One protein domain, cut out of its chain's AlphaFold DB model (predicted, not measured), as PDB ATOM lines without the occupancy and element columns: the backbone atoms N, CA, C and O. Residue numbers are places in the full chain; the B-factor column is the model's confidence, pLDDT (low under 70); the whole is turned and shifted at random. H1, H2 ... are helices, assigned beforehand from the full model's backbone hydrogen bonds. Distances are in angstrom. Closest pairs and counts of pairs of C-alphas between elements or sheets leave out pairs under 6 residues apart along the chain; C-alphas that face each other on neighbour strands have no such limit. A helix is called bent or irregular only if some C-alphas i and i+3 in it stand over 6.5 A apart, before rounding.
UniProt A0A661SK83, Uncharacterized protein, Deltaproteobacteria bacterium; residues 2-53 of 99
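What this domain is: This is residues 2 to 53 of the 99 residues of an uncharacterized protein of Deltaproteobacteria bacterium (UniProt A0A661SK83). With little regular structure, this is a pair of short helices, H2 and H1, set about at right angles and close to each other, joined by a short link, with a long stretch of 16 residues, 38 to 53, after H2. After H2, residues 38 to 53 fold back past that helix and hold no named element. The printed part has 52 residues with two named helices, H1 then H2, and no named strand; the class is all helix, though only 20 residues are in named elements. It is compact, with a radius of gyration of the C-alphas of 10.8 A, and spans 31 by 23 by 18 A.

How they stand to each other: H2, residues 27 to 37, and H1, residues 8 to 16, are close but not clearly touching; their closest C-alphas, those of His 33 and Ala 9, are 7.4 A apart. Their lines are about perpendicular, at 88 degrees. In both helices every O i to N i+4 pair is within hydrogen-bond range.

Where its parts are: H2 measures 14.7 A, ending at C-alpha 37 (263.667, 373.457, 288.655). It is neither bent nor irregular, but only just: C-alphas 34 and 37 are 6.1 A apart. H1 measures 12.8 A, beginning at C-alpha 8 (265.232, 382.398, 282.136).

The domain as a whole: The C-alphas farthest apart, of Glu 2 and Asp 49, are 31.2 A apart. The printed part has no cut, and the link from H1 to H2 is short. Residues 2 to 6 have pLDDT under 70.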
ATOM      1  N   GLU A   2     267.279 398.120 287.370       34.12
ATOM      2  CA  GLU A   2     266.553 397.601 286.215       34.12
ATOM      3  C   GLU A   2     266.775 396.091 286.179       34.12
ATOM      4  O   GLU A   2     267.843 395.614 285.809       34.12
ATOM      5  N   ALA A   3     265.803 395.332 286.679       35.94
ATOM      6  CA  ALA A   3     265.812 393.886 286.531       35.94
ATOM      7  C   ALA A   3     265.340 393.561 285.110       35.94
ATOM      8  O   ALA A   3     264.198 393.156 284.905       35.94
ATOM      9  N   ALA A   4     266.214 393.781 284.126       38.19
ATOM     10  CA  ALA A   4     266.111 393.038 282.884       38.19
ATOM     11  C   ALA A   4     266.154 391.556 283.273       38.19
ATOM     12  O   ALA A   4     266.999 391.144 284.068       38.19
ATOM     13  N   ALA A   5     265.193 390.772 282.800       46.53
ATOM     14  CA  ALA A   5     265.183 389.335 283.015       46.53
ATOM     15  C   ALA A   5     266.298 388.714 282.161       46.53
ATOM     16  O   ALA A   5     266.051 388.161 281.096       46.53
ATOM     17  N   THR A   6     267.547 388.878 282.591       57.28
ATOM     18  CA  THR A   6     268.715 388.291 281.928       57.28
ATOM     19  C   THR A   6     268.815 386.792 282.194       57.28
ATOM     20  O   THR A   6     269.599 386.113 281.538       57.28
ATOM     21  N   ASP A   7     268.016 386.267 283.129       79.44
ATOM     22  CA  ASP A   7     267.903 384.843 283.414       79.44
ATOM     23  C   ASP A   7     266.492 384.306 283.102       79.44
ATOM     24  O   ASP A   7     265.466 384.965 283.307       79.44
ATOM     25  N   PHE A   8     266.452 383.080 282.576       87.19
ATOM     26  CA  PHE A   8     265.232 382.398 282.136       87.19
ATOM     27  C   PHE A   8     264.208 382.217 283.271       87.19
ATOM     28  O   PHE A   8     263.000 382.358 283.070       87.19
ATOM     29  N   ALA A   9     264.674 381.955 284.496       87.12
ATOM     30  CA  ALA A   9     263.802 381.763 285.654       87.12
ATOM     31  C   ALA A   9     263.068 383.061 286.047       87.12
ATOM     32  O   ALA A   9     261.918 383.023 286.498       87.12
ATOM     33  N   GLY A  10     263.706 384.211 285.842       90.75
ATOM     34  CA  GLY A  10     263.160 385.543 286.032       90.75
ATOM     35  C   GLY A  10     261.982 385.812 285.102       90.75
ATOM     36  O   GLY A  10     260.945 386.278 285.578       90.75
ATOM     37  N   LEU A  11     262.087 385.435 283.821       92.25
ATOM     38  CA  LEU A  11     260.985 385.541 282.853       92.25
ATOM     39  C   LEU A  11     259.758 384.747 283.318       92.25
ATOM     40  O   LEU A  11     258.666 385.306 283.453       92.25
ATOM     41  N   LEU A  12     259.947 383.471 283.668       93.12
ATOM     42  CA  LEU A  12     258.861 382.625 284.177       93.12
ATOM     43  C   LEU A  12     258.242 383.192 285.461       93.12
ATOM     44  O   LEU A  12     257.025 383.162 285.659       93.12
ATOM     45  N   LYS A  13     259.065 383.747 286.355       92.31
ATOM     46  CA  LYS A  13     258.587 384.382 287.586       92.31
ATOM     47  C   LYS A  13     257.743 385.623 287.294       92.31
ATOM     48  O   LYS A  13     256.735 385.810 287.972       92.31
ATOM     49  N   MET A  14     258.127 386.454 286.326       94.56
ATOM     50  CA  MET A  14     257.377 387.656 285.944       94.56
ATOM     51  C   MET A  14     255.981 387.300 285.424       94.56
ATOM     52  O   MET A  14     255.004 387.867 285.918       94.56
ATOM     53  N   ALA A  15     255.875 386.318 284.524       94.62
ATOM     54  CA  ALA A  15     254.586 385.848 284.009       94.62
ATOM     55  C   ALA A  15     253.712 385.263 285.129       94.62
ATOM     56  O   ALA A  15     252.556 385.642 285.300       94.62
ATOM     57  N   ARG A  16     254.285 384.413 285.990       93.25
ATOM     58  CA  ARG A  16     253.540 383.787 287.095       93.25
ATOM     59  C   ARG A  16     253.046 384.798 288.136       93.25
ATOM     60  O   ARG A  16     252.018 384.587 288.771       93.25
ATOM     61  N   LEU A  17     253.785 385.892 288.338       94.50
ATOM     62  CA  LEU A  17     253.380 387.009 289.197       94.50
ATOM     63  C   LEU A  17     252.458 388.011 288.486       94.50
ATOM     64  O   LEU A  17     252.179 389.062 289.062       94.50
ATOM     65  N   LYS A  18     252.002 387.708 287.261       94.25
ATOM     66  CA  LYS A  18     251.156 388.576 286.429       94.25
ATOM     67  C   LYS A  18     251.752 389.971 286.213       94.25
ATOM     68  O   LYS A  18     251.037 390.963 286.152       94.25
ATOM     69  N   ARG A  19     253.084 390.053 286.154       95.88
ATOM     70  CA  ARG A  19     253.808 391.288 285.809       95.88
ATOM     71  C   ARG A  19     253.947 391.470 284.299       95.88
ATOM     72  O   ARG A  19     254.249 392.568 283.855       95.88
ATOM     73  N   VAL A  20     253.759 390.385 283.553       94.81
ATOM     74  CA  VAL A  20     253.596 390.326 282.099       94.81
ATOM     75  C   VAL A  20     252.492 389.312 281.798       94.81
ATOM     76  O   VAL A  20     252.286 388.392 282.596       94.81
ATOM     77  N   ASP A  21     251.808 389.464 280.668       93.12
ATOM     78  CA  ASP A  21     250.687 388.591 280.277       93.12
ATOM     79  C   ASP A  21     251.142 387.256 279.669       93.12
ATOM     80  O   ASP A  21     250.404 386.274 279.674       93.12
ATOM     81  N   GLY A  22     252.380 387.201 279.177       92.81
ATOM     82  CA  GLY A  22     252.971 386.013 278.578       92.81
ATOM     83  C   GLY A  22     254.477 386.153 278.390       92.81
ATOM     84  O   GLY A  22     255.048 387.233 278.556       92.81
ATOM     85  N   VAL A  23     255.124 385.040 278.056       93.06
ATOM     86  CA  VAL A  23     256.545 384.975 277.698       93.06
ATOM     87  C   VAL A  23     256.694 384.139 276.434       93.06
ATOM     88  O   VAL A  23     256.068 383.089 276.316       93.06
ATOM     89  N   TYR A  24     257.518 384.607 275.499       92.31
ATOM     90  CA  TYR A  24     257.819 383.886 274.264       92.31
ATOM     91  C   TYR A  24     259.110 383.088 274.435       92.31
ATOM     92  O   TYR A  24     260.196 383.664 274.487       92.31
ATOM     93  N   ILE A  25     258.980 381.773 274.599       90.88
ATOM     94  CA  ILE A  25     260.078 380.844 274.881       90.88
ATOM     95  C   ILE A  25     259.771 379.468 274.284       90.88
ATOM     96  O   ILE A  25     258.610 379.135 274.046       90.88
ATOM     97  N   THR A  26     260.799 378.637 274.120       90.12
ATOM     98  CA  THR A  26     260.622 377.225 273.768       90.12
ATOM     99  C   THR A  26     259.807 376.511 274.848       90.12
ATOM    100  O   THR A  26     260.160 376.539 276.033       90.12
ATOM    101  N   VAL A  27     258.718 375.860 274.437       91.38
ATOM    102  CA  VAL A  27     257.732 375.271 275.353       91.38
ATOM    103  C   VAL A  27     258.334 374.140 276.193       91.38
ATOM    104  O   VAL A  27     258.129 374.128 277.405       91.38
ATOM    105  N   ASP A  28     259.138 373.252 275.597       91.19
ATOM    106  CA  ASP A  28     259.810 372.159 276.322       91.19
ATOM    107  C   ASP A  28     260.719 372.688 277.440       91.19
ATOM    108  O   ASP A  28     260.681 372.203 278.570       91.19
ATOM    109  N   VAL A  29     261.484 373.750 277.161       91.44
ATOM    110  CA  VAL A  29     262.384 374.382 278.140       91.44
ATOM    111  C   VAL A  29     261.584 375.046 279.263       91.44
ATOM    112  O   VAL A  29     261.932 374.920 280.439       91.44
ATOM    113  N   GLY A  30     260.488 375.731 278.921       92.94
ATOM    114  CA  GLY A  30     259.573 376.316 279.902       92.94
ATOM    115  C   GLY A  30     258.980 375.257 280.830       92.94
ATOM    116  O   GLY A  30     259.036 375.408 282.053       92.94
ATOM    117  N   ASN A  31     258.483 374.159 280.257       92.44
ATOM    118  CA  ASN A  31     257.917 373.036 280.996       92.44
ATOM    119  C   ASN A  31     258.957 372.368 281.897       92.44
ATOM    120  O   ASN A  31     258.683 372.182 283.081       92.44
ATOM    121  N   TYR A  32     260.167 372.107 281.395       92.62
ATOM    122  CA  TYR A  32     261.269 371.567 282.193       92.62
ATOM    123  C   TYR A  32     261.589 372.457 283.402       92.62
ATOM    124  O   TYR A  32     261.662 371.982 284.534       92.62
ATOM    125  N   HIS A  33     261.710 373.775 283.213       93.00
ATOM    126  CA  HIS A  33     261.956 374.691 284.331       93.00
ATOM    127  C   HIS A  33     260.800 374.731 285.342       93.00
ATOM    128  O   HIS A  33     261.026 374.866 286.550       93.00
ATOM    129  N   LEU A  34     259.556 374.648 284.874       92.44
ATOM    130  CA  LEU A  34     258.389 374.609 285.751       92.44
ATOM    131  C   LEU A  34     258.334 373.307 286.549       92.44
ATOM    132  O   LEU A  34     258.086 373.352 287.749       92.44
ATOM    133  N   GLN A  35     258.609 372.177 285.909       92.56
ATOM    134  CA  GLN A  35     258.519 370.852 286.503       92.56
ATOM    135  C   GLN A  35     259.713 370.540 287.413       92.56
ATOM    136  O   GLN A  35     259.527 370.279 288.599       92.56
ATOM    137  N   GLU A  36     260.933 370.637 286.886       90.69
ATOM    138  CA  GLU A  36     262.139 370.105 287.529       90.69
ATOM    139  C   GLU A  36     262.856 371.146 288.396       90.69
ATOM    140  O   GLU A  36     263.352 370.835 289.477       90.69
ATOM    141  N   ILE A  37     262.889 372.413 287.963       89.88
ATOM    142  CA  ILE A  37     263.667 373.457 288.655       89.88
ATOM    143  C   ILE A  37     262.826 374.182 289.706       89.88
ATOM    144  O   ILE A  37     263.269 374.392 290.833       89.88
ATOM    145  N   THR A  38     261.615 374.607 289.344       88.50
ATOM    146  CA  THR A  38     260.759 375.399 290.243       88.50
ATOM    147  C   THR A  38     259.687 374.581 290.956       88.50
ATOM    148  O   THR A  38     259.044 375.132 291.850       88.50
ATOM    149  N   GLN A  39     259.512 373.304 290.586       91.50
ATOM    150  CA  GLN A  39     258.544 372.364 291.174       91.50
ATOM    151  C   GLN A  39     257.110 372.917 291.205       91.50
ATOM    152  O   GLN A  39     256.364 372.772 292.173       91.50
ATOM    153  N   LYS A  40     256.733 373.616 290.134       91.62
ATOM    154  CA  LYS A  40     255.430 374.253 289.918       91.62
ATOM    155  C   LYS A  40     254.882 373.884 288.536       91.62
ATOM    156  O   LYS A  40     254.663 374.782 287.714       91.62
ATOM    157  N   PRO A  41     254.666 372.586 288.258       91.38
ATOM    158  CA  PRO A  41     254.096 372.157 286.986       91.38
ATOM    159  C   PRO A  41     252.734 372.832 286.762       91.38
ATOM    160  O   PRO A  41     251.947 372.991 287.694       91.38
ATOM    161  N   GLY A  42     252.480 373.286 285.534       90.81
ATOM    162  CA  GLY A  42     251.221 373.939 285.156       90.81
ATOM    163  C   GLY A  42     251.002 375.351 285.714       90.81
ATOM    164  O   GLY A  42     249.945 375.932 285.488       90.81
ATOM    165  N   ALA A  43     251.975 375.945 286.419       92.94
ATOM    166  CA  ALA A  43     251.855 377.331 286.890       92.94
ATOM    167  C   ALA A  43     251.863 378.371 285.755       92.94
ATOM    168  O   ALA A  43     251.459 379.514 285.966       92.94
ATOM    169  N   LEU A  44     252.335 377.972 284.574       94.62
ATOM    170  CA  LEU A  44     252.137 378.630 283.288       94.62
ATOM    171  C   LEU A  44     251.791 377.536 282.272       94.62
ATOM    172  O   LEU A  44     252.186 376.383 282.457       94.62
ATOM    173  N   ILE A  45     251.060 377.898 281.221       93.06
ATOM    174  CA  ILE A  45     250.636 376.983 280.157       93.06
ATOM    175  C   ILE A  45     251.007 377.562 278.794       93.06
ATOM    176  O   ILE A  45     251.049 378.781 278.623       93.06
ATOM    177  N   PHE A  46     251.259 376.686 277.825       92.56
ATOM    178  CA  PHE A  46     251.362 377.082 276.425       92.56
ATOM    179  C   PHE A  46     249.976 377.458 275.888       92.56
ATOM    180  O   PHE A  46     249.004 376.746 276.144       92.56
ATOM    181  N   ASN A  47     249.892 378.572 275.159       92.44
ATOM    182  CA  ASN A  47     248.669 379.023 274.501       92.44
ATOM    183  C   ASN A  47     248.841 378.923 272.971       92.44
ATOM    184  O   ASN A  47     249.552 379.759 272.411       92.44
ATOM    185  N   PRO A  48     248.205 377.941 272.302       89.88
ATOM    186  CA  PRO A  48     248.336 377.741 270.859       89.88
ATOM    187  C   PRO A  48     247.591 378.788 270.013       89.88
ATOM    188  O   PRO A  48     247.813 378.843 268.809       89.88
ATOM    189  N   ASP A  49     246.735 379.622 270.618       91.75
ATOM    190  CA  ASP A  49     246.000 380.686 269.912       91.75
ATOM    191  C   ASP A  49     246.858 381.944 269.676       91.75
ATOM    192  O   ASP A  49     246.453 382.867 268.966       91.75
ATOM    193  N   LEU A  50     248.042 382.015 270.295       91.25
ATOM    194  CA  LEU A  50     249.022 383.074 270.068       91.25
ATOM    195  C   LEU A  50     250.015 382.657 268.974       91.25
ATOM    196  O   LEU A  50     250.264 381.466 268.814       91.25
ATOM    197  N   PRO A  51     250.640 383.608 268.253       89.62
ATOM    198  CA  PRO A  51     251.692 383.278 267.298       89.62
ATOM    199  C   PRO A  51     252.815 382.465 267.953       89.62
ATOM    200  O   PRO A  51     253.375 382.882 268.971       89.62
ATOM    201  N   TYR A  52     253.140 381.318 267.358       89.69
ATOM    202  CA  TYR A  52     254.234 380.449 267.772       89.69
ATOM    203  C   TYR A  52     254.983 379.925 266.549       89.69
ATOM    204  O   TYR A  52     254.390 379.713 265.492       89.69
ATOM    205  N   ASP A  53     256.277 379.681 266.723       87.69
ATOM    206  CA  ASP A  53     257.110 379.023 265.725       87.69
ATOM    207  C   ASP A  53     257.404 377.583 266.144       87.69
ATOM    208  O   ASP A  53     257.624 377.283 267.321       87.69
TER     209      ASP A  53